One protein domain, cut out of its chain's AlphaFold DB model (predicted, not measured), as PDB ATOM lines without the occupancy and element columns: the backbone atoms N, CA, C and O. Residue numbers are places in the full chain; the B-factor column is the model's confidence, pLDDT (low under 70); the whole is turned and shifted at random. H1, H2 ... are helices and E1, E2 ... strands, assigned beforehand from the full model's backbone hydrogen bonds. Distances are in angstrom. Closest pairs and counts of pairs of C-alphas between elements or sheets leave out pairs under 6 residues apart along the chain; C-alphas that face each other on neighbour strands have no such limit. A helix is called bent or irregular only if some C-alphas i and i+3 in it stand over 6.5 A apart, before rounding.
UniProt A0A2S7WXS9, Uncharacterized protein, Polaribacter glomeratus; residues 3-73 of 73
ATOM      1  N   GLU A   3     155.995 135.388 210.632       40.47
ATOM      2  CA  GLU A   3     156.321 136.822 210.683       40.47
ATOM      3  C   GLU A   3     155.916 137.578 209.407       40.47
ATOM      4  O   GLU A   3     155.299 138.633 209.500       40.47
ATOM      5  N   ILE A   4     156.105 136.982 208.222       47.56
ATOM      6  CA  ILE A   4     155.699 137.584 206.932       47.56
ATOM      7  C   ILE A   4     154.170 137.757 206.837       47.56
ATOM      8  O   ILE A   4     153.680 138.700 206.224       47.56
ATOM      9  N   LYS A   5     153.388 136.884 207.489       44.59
ATOM     10  CA  LYS A   5     151.920 137.002 207.507       44.59
ATOM     11  C   LYS A   5     151.425 138.205 208.313       44.59
ATOM     12  O   LYS A   5     150.346 138.697 208.021       44.59
ATOM     13  N   LYS A   6     152.191 138.666 209.307       46.53
ATOM     14  CA  LYS A   6     151.779 139.755 210.204       46.53
ATOM     15  C   LYS A   6     152.031 141.141 209.599       46.53
ATOM     16  O   LYS A   6     151.301 142.077 209.905       46.53
ATOM     17  N   GLU A   7     153.023 141.273 208.718       53.12
ATOM     18  CA  GLU A   7     153.246 142.512 207.956       53.12
ATOM     19  C   GLU A   7     152.309 142.653 206.752       53.12
ATOM     20  O   GLU A   7     151.953 143.771 206.382       53.12
ATOM     21  N   ALA A   8     151.845 141.533 206.187       55.94
ATOM     22  CA  ALA A   8     150.939 141.522 205.041       55.94
ATOM     23  C   ALA A   8     149.604 142.252 205.298       55.94
ATOM     24  O   ALA A   8     149.013 142.772 204.359       55.94
ATOM     25  N   GLU A   9     149.143 142.340 206.551       65.19
ATOM     26  CA  GLU A   9     147.914 143.070 206.908       65.19
ATOM     27  C   GLU A   9     148.048 144.598 206.758       65.19
ATOM     28  O   GLU A   9     147.042 145.291 206.632       65.19
ATOM     29  N   ASN A  10     149.275 145.132 206.737       78.38
ATOM     30  CA  ASN A  10     149.548 146.570 206.615       78.38
ATOM     31  C   ASN A  10     150.049 146.986 205.225       78.38
ATOM     32  O   ASN A  10     150.371 148.159 205.022       78.38
ATOM     33  N   LEU A  11     150.147 146.037 204.292       82.69
ATOM     34  CA  LEU A  11     150.682 146.252 202.955       82.69
ATOM     35  C   LEU A  11     149.559 146.200 201.923       82.69
ATOM     36  O   LEU A  11     148.870 145.192 201.776       82.69
ATOM     37  N   GLU A  12     149.413 147.282 201.164       87.69
ATOM     38  CA  GLU A  12     148.590 147.283 199.961       87.69
ATOM     39  C   GLU A  12     149.466 146.926 198.758       87.69
ATOM     40  O   GLU A  12     150.455 147.600 198.464       87.69
ATOM     41  N   ILE A  13     149.102 145.857 198.052       87.81
ATOM     42  CA  ILE A  13     149.775 145.469 196.814       87.81
ATOM     43  C   ILE A  13     149.010 146.093 195.650       87.81
ATOM     44  O   ILE A  13     147.833 145.796 195.440       87.81
ATOM     45  N   ILE A  14     149.701 146.915 194.863       89.31
ATOM     46  CA  ILE A  14     149.188 147.460 193.607       89.31
ATOM     47  C   ILE A  14     150.060 146.929 192.476       89.31
ATOM     48  O   ILE A  14     151.277 147.100 192.474       89.31
ATOM     49  N   THR A  15     149.437 146.285 191.496       89.75
ATOM     50  CA  THR A  15     150.122 145.801 190.297       89.75
ATOM     51  C   THR A  15     149.802 146.700 189.112       89.75
ATOM     52  O   THR A  15     148.667 147.139 188.932       89.75
ATOM     53  N   ILE A  16     150.813 146.987 188.296       89.50
ATOM     54  CA  ILE A  16     150.668 147.801 187.088       89.50
ATOM     55  C   ILE A  16     151.076 146.942 185.905       89.50
ATOM     56  O   ILE A  16     152.248 146.602 185.737       89.50
ATOM     57  N   ASN A  17     150.094 146.571 185.093       89.62
ATOM     58  CA  ASN A  17     150.307 145.803 183.885       89.62
ATOM     59  C   ASN A  17     150.513 146.735 182.685       89.62
ATOM     60  O   ASN A  17     149.816 147.739 182.513       89.62
ATOM     61  N   VAL A  18     151.496 146.383 181.860       88.44
ATOM     62  CA  VAL A  18     151.926 147.137 180.677       88.44
ATOM     63  C   VAL A  18     151.904 146.288 179.406       88.44
ATOM     64  O   VAL A  18     152.582 146.615 178.426       88.44
ATOM     65  N   ASP A  19     151.159 145.183 179.426       85.38
ATOM     66  CA  ASP A  19     151.007 144.309 178.272       85.38
ATOM     67  C   ASP A  19     150.313 145.051 177.132       85.38
ATOM     68  O   ASP A  19     149.494 145.945 177.332       85.38
ATOM     69  N   LYS A  20     150.634 144.672 175.894       83.75
ATOM     70  CA  LYS A  20     149.984 145.261 174.715       83.75
ATOM     71  C   LYS A  20     148.527 144.817 174.578       83.75
ATOM     72  O   LYS A  20     147.726 145.547 173.999       83.75
ATOM     73  N   ASN A  21     148.201 143.616 175.062       89.00
ATOM     74  CA  ASN A  21     146.867 143.039 174.955       89.00
ATOM     75  C   ASN A  21     146.135 143.092 176.302       89.00
ATOM     76  O   ASN A  21     146.312 142.229 177.162       89.00
ATOM     77  N   LYS A  22     145.270 144.098 176.452       88.75
ATOM     78  CA  LYS A  22     144.420 144.278 177.633       88.75
ATOM     79  C   LYS A  22     143.508 143.076 177.896       88.75
ATOM     80  O   LYS A  22     143.270 142.746 179.052       88.75
ATOM     81  N   GLU A  23     142.951 142.465 176.852       90.12
ATOM     82  CA  GLU A  23     141.945 141.409 177.008       90.12
ATOM     83  C   GLU A  23     142.556 140.124 177.555       90.12
ATOM     84  O   GLU A  23     141.981 139.506 178.450       90.12
ATOM     85  N   ASP A  24     143.736 139.753 177.060       88.31
ATOM     86  CA  ASP A  24     144.463 138.579 177.546       88.31
ATOM     87  C   ASP A  24     144.893 138.772 179.002       88.31
ATOM     88  O   ASP A  24     144.691 137.884 179.834       88.31
ATOM     89  N   TRP A  25     145.405 139.961 179.341       88.88
ATOM     90  CA  TRP A  25     145.708 140.310 180.728       88.88
ATOM     91  C   TRP A  25     144.464 140.222 181.620       88.88
ATOM     92  O   TRP A  25     144.508 139.590 182.674       88.88
ATOM     93  N   PHE A  26     143.340 140.804 181.194       87.69
ATOM     94  CA  PHE A  26     142.116 140.836 181.994       87.69
ATOM     95  C   PHE A  26     141.527 139.436 182.217       87.69
ATOM     96  O   PHE A  26     141.107 139.113 183.328       87.69
ATOM     97  N   LYS A  27     141.558 138.569 181.196       89.12
ATOM     98  CA  LYS A  27     141.174 137.155 181.331       89.12
ATOM     99  C   LYS A  27     142.053 136.447 182.361       89.12
ATOM    100  O   LYS A  27     141.524 135.792 183.255       89.12
ATOM    101  N   ASN A  28     143.371 136.628 182.286       84.62
ATOM    102  CA  ASN A  28     144.308 136.037 183.245       84.62
ATOM    103  C   ASN A  28     144.112 136.584 184.667       84.62
ATOM    104  O   ASN A  28     144.219 135.821 185.623       84.62
ATOM    105  N   TYR A  29     143.800 137.871 184.822       83.44
ATOM    106  CA  TYR A  29     143.501 138.480 186.119       83.44
ATOM    107  C   TYR A  29     142.278 137.829 186.783       83.44
ATOM    108  O   TYR A  29     142.350 137.438 187.948       83.44
ATOM    109  N   ILE A  30     141.188 137.643 186.024       82.81
ATOM    110  CA  ILE A  30     139.967 136.986 186.516       82.81
ATOM    111  C   ILE A  30     140.230 135.513 186.848       82.81
ATOM    112  O   ILE A  30     139.862 135.056 187.927       82.81
ATOM    113  N   ILE A  31     140.874 134.768 185.941       86.19
ATOM    114  CA  ILE A  31     141.111 133.323 186.100       86.19
ATOM    115  C   ILE A  31     141.984 133.030 187.324       86.19
ATOM    116  O   ILE A  31     141.719 132.078 188.054       86.19
ATOM    117  N   ASN A  32     143.004 133.854 187.571       82.25
ATOM    118  CA  ASN A  32     143.941 133.643 188.674       82.25
ATOM    119  C   ASN A  32     143.430 134.159 190.029       82.25
ATOM    120  O   ASN A  32     144.162 134.065 191.013       82.25
ATOM    121  N   ASN A  33     142.201 134.692 190.099       78.69
ATOM    122  CA  ASN A  33     141.585 135.226 191.318       78.69
ATOM    123  C   ASN A  33     142.519 136.180 192.089       78.69
ATOM    124  O   ASN A  33     142.678 136.080 193.308       78.69
ATOM    125  N   ILE A  34     143.194 137.070 191.357       77.06
ATOM    126  CA  ILE A  34     144.122 138.033 191.944       77.06
ATOM    127  C   ILE A  34     143.314 139.005 192.812       77.06
ATOM    128  O   ILE A  34     142.418 139.687 192.323       77.06
ATOM    129  N   THR A  35     143.622 139.056 194.108       79.88
ATOM    130  CA  THR A  35     142.890 139.867 195.097       79.88
ATOM    131  C   THR A  35     143.471 141.262 195.299       79.88
ATOM    132  O   THR A  35     142.864 142.087 195.977       79.88
ATOM    133  N   CYS A  36     144.649 141.533 194.738       82.19
ATOM    134  CA  CYS A  36     145.295 142.832 194.832       82.19
ATOM    135  C   CYS A  36     144.804 143.784 193.735       82.19
ATOM    136  O   CYS A  36     144.417 143.360 192.643       82.19
ATOM    137  N   THR A  37     144.857 145.088 194.013       86.75
ATOM    138  CA  THR A  37     144.515 146.114 193.028       86.75
ATOM    139  C   THR A  37     145.434 145.978 191.816       86.75
ATOM    140  O   THR A  37     146.658 146.032 191.935       86.75
ATOM    141  N   SER A  38     144.852 145.800 190.630       88.50
ATOM    142  CA  SER A  38     145.599 145.677 189.379       88.50
ATOM    143  C   SER A  38     145.133 146.705 188.358       88.50
ATOM    144  O   SER A  38     143.945 146.821 188.061       88.50
ATOM    145  N   ILE A  39     146.081 147.475 187.830       89.56
ATOM    146  CA  ILE A  39     145.839 148.592 186.919       89.56
ATOM    147  C   ILE A  39     146.481 148.267 185.576       89.56
ATOM    148  O   ILE A  39     147.651 147.900 185.506       89.56
ATOM    149  N   TYR A  40     145.732 148.458 184.492       89.44
ATOM    150  CA  TYR A  40     146.261 148.375 183.135       89.44
ATOM    151  C   TYR A  40     146.667 149.751 182.626       89.44
ATOM    152  O   TYR A  40     145.849 150.676 182.604       89.44
ATOM    153  N   ASN A  41     147.900 149.877 182.141       87.94
ATOM    154  CA  ASN A  41     148.355 151.091 181.486       87.94
ATOM    155  C   ASN A  41     148.437 150.909 179.966       87.94
ATOM    156  O   ASN A  41     149.328 150.238 179.449       87.94
ATOM    157  N   LYS A  42     147.548 151.596 179.237       86.94
ATOM    158  CA  LYS A  42     147.486 151.554 177.765       86.94
ATOM    159  C   LYS A  42     148.770 152.016 177.067       86.94
ATOM    160  O   LYS A  42     148.995 151.638 175.924       86.94
ATOM    161  N   ASN A  43     149.590 152.834 177.733       87.50
ATOM    162  CA  ASN A  43     150.857 153.323 177.182       87.50
ATOM    163  C   ASN A  43     151.987 152.286 177.342       87.50
ATOM    164  O   ASN A  43     153.100 152.495 176.856       87.50
ATOM    165  N   GLY A  44     151.723 151.165 178.019       85.88
ATOM    166  CA  GLY A  44     152.675 150.082 178.213       85.88
ATOM    167  C   GLY A  44     153.971 150.555 178.882       85.88
ATOM    168  O   GLY A  44     153.955 151.329 179.844       85.88
ATOM    169  N   LYS A  45     155.112 150.114 178.338       84.19
ATOM    170  CA  LYS A  45     156.461 150.488 178.808       84.19
ATOM    171  C   LYS A  45     156.795 151.981 178.651       84.19
ATOM    172  O   LYS A  45     157.813 152.418 179.167       84.19
ATOM    173  N   TYR A  46     155.960 152.757 177.958       83.50
ATOM    174  CA  TYR A  46     156.094 154.215 177.842       83.50
ATOM    175  C   TYR A  46     155.225 154.974 178.851       83.50
ATOM    176  O   TYR A  46     155.052 156.184 178.741       83.50
ATOM    177  N   SER A  47     154.621 154.270 179.808       85.00
ATOM    178  CA  SER A  47     153.868 154.891 180.891       85.00
ATOM    179  C   SER A  47     154.751 155.715 181.827       85.00
ATOM    180  O   SER A  47     155.928 155.408 182.019       85.00
ATOM    181  N   ASP A  48     154.137 156.696 182.493       86.75
ATOM    182  CA  ASP A  48     154.796 157.545 183.494       86.75
ATOM    183  C   ASP A  48     155.477 156.735 184.601       86.75
ATOM    184  O   ASP A  48     156.481 157.154 185.158       86.75
ATOM    185  N   VAL A  49     154.957 155.548 184.914       83.31
ATOM    186  CA  VAL A  49     155.537 154.644 185.914       83.31
ATOM    187  C   VAL A  49     156.885 154.107 185.440       83.31
ATOM    188  O   VAL A  49     157.858 154.127 186.191       83.31
ATOM    189  N   PHE A  50     156.965 153.659 184.185       86.25
ATOM    190  CA  PHE A  50     158.203 153.127 183.616       86.25
ATOM    191  C   PHE A  50     159.275 154.203 183.483       86.25
ATOM    192  O   PHE A  50     160.442 153.934 183.760       86.25
ATOM    193  N   THR A  51     158.880 155.418 183.101       85.81
ATOM    194  CA  THR A  51     159.808 156.539 182.928       85.81
ATOM    195  C   THR A  51     160.236 157.140 184.266       85.81
ATOM    196  O   THR A  51     161.427 157.330 184.485       85.81
ATOM    197  N   LYS A  52     159.306 157.376 185.202       87.62
ATOM    198  CA  LYS A  52     159.605 157.963 186.519       87.62
ATOM    199  C   LYS A  52     160.519 157.075 187.358       87.62
ATOM    200  O   LYS A  52     161.407 157.589 188.033       87.62
ATOM    201  N   TYR A  53     160.306 155.760 187.321       85.88
ATOM    202  CA  TYR A  53     161.074 154.808 188.129       85.88
ATOM    203  C   TYR A  53     162.186 154.097 187.350       85.88
ATOM    204  O   TYR A  53     162.868 153.248 187.916       85.88
ATOM    205  N   ASN A  54     162.414 154.467 186.081       86.00
ATOM    206  CA  ASN A  54     163.407 153.843 185.201       86.00
ATOM    207  C   ASN A  54     163.298 152.306 185.194       86.00
ATOM    208  O   ASN A  54     164.270 151.587 185.420       86.00
ATOM    209  N   VAL A  55     162.088 151.791 184.965       87.75
ATOM    210  CA  VAL A  55     161.828 150.346 184.940       87.75
ATOM    211  C   VAL A  55     162.403 149.755 183.648       87.75
ATOM    212  O   VAL A  55     161.817 149.889 182.574       87.75
ATOM    213  N   PHE A  56     163.550 149.080 183.736       82.25
ATOM    214  CA  PHE A  56     164.215 148.495 182.561       82.25
ATOM    215  C   PHE A  56     163.681 147.107 182.185       82.25
ATOM    216  O   PHE A  56     163.635 146.753 181.006       82.25
ATOM    217  N   ILE A  57     163.288 146.306 183.180       84.50
ATOM    218  CA  ILE A  57     162.913 144.896 183.015       84.50
ATOM    219  C   ILE A  57     161.669 144.607 183.861       84.50
ATOM    220  O   ILE A  57     161.495 145.170 184.938       84.50
ATOM    221  N   THR A  58     160.792 143.742 183.352       86.44
ATOM    222  CA  THR A  58     159.611 143.225 184.057       86.44
ATOM    223  C   THR A  58     159.805 141.745 184.396       86.44
ATOM    224  O   THR A  58     160.315 141.011 183.554       86.44
ATOM    225  N   ALA A  59     159.356 141.241 185.548       88.00
ATOM    226  CA  ALA A  59     158.702 141.970 186.641       88.00
ATOM    227  C   ALA A  59     159.701 142.788 187.485       88.00
ATOM    228  O   ALA A  59     160.857 142.399 187.623       88.00
ATOM    229  N   ALA A  60     159.237 143.910 188.039       88.75
ATOM    230  CA  ALA A  60     159.975 144.758 188.974       88.75
ATOM    231  C   ALA A  60     159.051 145.139 190.136       88.75
ATOM    232  O   ALA A  60     157.843 145.292 189.928       88.75
ATOM    233  N   TYR A  61     159.611 145.294 191.333       90.19
ATOM    234  CA  TYR A  61     158.867 145.570 192.558       90.19
ATOM    235  C   TYR A  61     159.406 146.838 193.201       90.19
ATOM    236  O   TYR A  61     160.596 147.101 193.141       90.19
ATOM    237  N   TYR A  62     158.518 147.633 193.784       90.12
ATOM    238  CA  TYR A  62     158.873 148.880 194.450       90.12
ATOM    239  C   TYR A  62     158.070 148.961 195.741       90.12
ATOM    240  O   TYR A  62     156.860 148.721 195.727       90.12
ATOM    241  N   ILE A  63     158.735 149.286 196.843       90.69
ATOM    242  CA  ILE A  63     158.107 149.448 198.154       90.69
ATOM    243  C   ILE A  63     158.064 150.935 198.469       90.69
ATOM    244  O   ILE A  63     159.087 151.617 198.413       90.69
ATOM    245  N   PHE A  64     156.879 151.429 198.813       90.56
ATOM    246  CA  PHE A  64     156.657 152.820 199.187       90.56
ATOM    247  C   PHE A  64     156.182 152.914 200.635       90.56
ATOM    248  O   PHE A  64     155.466 152.036 201.117       90.56
ATOM    249  N   ASP A  65     156.555 153.994 201.321       92.00
ATOM    250  CA  ASP A  65     155.933 154.347 202.594       92.00
ATOM    251  C   ASP A  65     154.517 154.923 202.383       92.00
ATOM    252  O   ASP A  65     154.079 155.204 201.264       92.00
ATOM    253  N   LYS A  66     153.785 155.147 203.482       90.50
ATOM    254  CA  LYS A  66     152.427 155.725 203.446       90.50
ATOM    255  C   LYS A  66     152.377 157.165 202.915       90.50
ATOM    256  O   LYS A  66     151.297 157.658 202.608       90.50
ATOM    257  N   SER A  67     153.518 157.847 202.838       93.38
ATOM    258  CA  SER A  67     153.657 159.191 202.274       93.38
ATOM    259  C   SER A  67     154.006 159.167 200.780       93.38
ATOM    260  O   SER A  67     154.068 160.226 200.158       93.38
ATOM    261  N   GLY A  68     154.189 157.980 200.191       88.38
ATOM    262  CA  GLY A  68     154.529 157.793 198.783       88.38
ATOM    263  C   GLY A  68     156.022 157.915 198.476       88.38
ATOM    264  O   GLY A  68     156.387 158.016 197.303       88.38
ATOM    265  N   ASN A  69     156.893 157.907 199.490       91.12
ATOM    266  CA  ASN A  69     158.339 157.891 199.281       91.12
ATOM    267  C   ASN A  69     158.812 156.470 198.979       91.12
ATOM    268  O   ASN A  69     158.357 155.509 199.597       91.12
ATOM    269  N   LEU A  70     159.748 156.340 198.040       89.69
ATOM    270  CA  LEU A  70     160.353 155.058 197.694       89.69
ATOM    271  C   LEU A  70     161.285 154.590 198.822       89.69
ATOM    272  O   LEU A  70     162.242 155.288 199.152       89.69
ATOM    273  N   ILE A  71     161.018 153.403 199.364       90.94
ATOM    274  CA  ILE A  71     161.862 152.719 200.351       90.94
ATOM    275  C   ILE A  71     162.839 151.771 199.636       90.94
ATOM    276  O   ILE A  71     164.034 151.804 199.917       90.94
ATOM    277  N   GLU A  72     162.342 150.946 198.703       87.81
ATOM    278  CA  GLU A  72     163.109 149.855 198.069       87.81
ATOM    279  C   GLU A  72     162.658 149.582 196.618       87.81
ATOM    280  O   GLU A  72     161.499 149.841 196.283       87.81
ATOM    281  N   LYS A  73     163.568 149.076 195.763       85.06
ATOM    282  CA  LYS A  73     163.349 148.718 194.346       85.06
ATOM    283  C   LYS A  73     164.023 147.397 193.957       85.06
ATOM    284  O   LYS A  73     165.066 147.099 194.580       85.06
TER     285      LYS A  73
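What this domain is: This is residues 3 to 73 of the 73 residues of an uncharacterized protein of Polaribacter glomeratus (UniProt A0A2S7WXS9). A small pair of parallel strands, E1 and E2, lies in the middle of a loose, open structure, with the connecting helix H2 off to one side and the short helix H3, the long stretch of residues 53 to 69 and the strand E3 to the other. Helix H1, residues 3 to 10, sticks out at one end. The printed part has 71 residues, with three named helices and three named strands in the order H1, E1, H2, E2, H3, E3; the sheet order is E1, E2, all parallel. The class is mixed, helices and strands, with 34 residues, under half, in named elements. The whole is only just loose, close to compact, with a radius of gyration of the C-alphas of 13.6 A and spans of 36 by 30 by 19 A.

Where its parts are: H1 covers residues 3 to 10, from C-alpha 3 at (156.321, 136.822, 210.683), and is 12.5 A long; it is neither bent nor irregular, but only just: C-alphas 6 and 9 are 6.1 A apart. E1, residues 14 to 17, measures 9.9 A. H2, residues 22 to 31, is the longest helix by residues and runs 14.2 A to C-alpha 31 at (141.111, 133.323, 186.100). E2, residues 37 to 40, measures 10.3 A. H3, residues 48 to 52, measures 5.7 A. E3, residues 70 to 72, measures 5.9 A and ends at C-alpha 72, (163.109, 149.855, 198.069).

How they stand to each other: E1 and E2 are parallel neighbours, their directions 22 degrees apart. The C-alphas of Thr 15 and Ser 38 face each other at 4.6 A. N 15 and O 37, and N 39 and O 15, are within hydrogen-bond range, each pair at 2.8 A. E1, H2 and E2 form a strand-helix-strand unit, two parallel neighbour strands with a helix between them along the chain, and its crossover is right-handed. The closest C-alphas of H2 and E2 are those of Lys 22 and Tyr 40, 7.1 A apart. H3 is only just apart from E1, the closest C-alphas being 8.5 A from each other. E3 pairs with no named strand, but residues 63 to 64 pair with residues 70 to 72 of E3, antiparallel. H1 and H2 are apart, as are H3 and E3. In H2 and H3 every O i to N i+4 pair is within hydrogen-bond range; in H1 1 of 4 is, beside 2 of 5 O i to N i+3 pairs.

The domain as a whole: The C-alphas farthest apart are those of Glu 3 and Asn 43, at 37.7 A. H1 stands free, and the body without it spans 32 by 26 by 16 A. The printed part has no cut and ends at the chain's last residue, Lys 73. The link from H3 to E3 is long, with 17 residues. The mean pLDDT of the printed part is 83.2, and residues 3 to 9 are under 70.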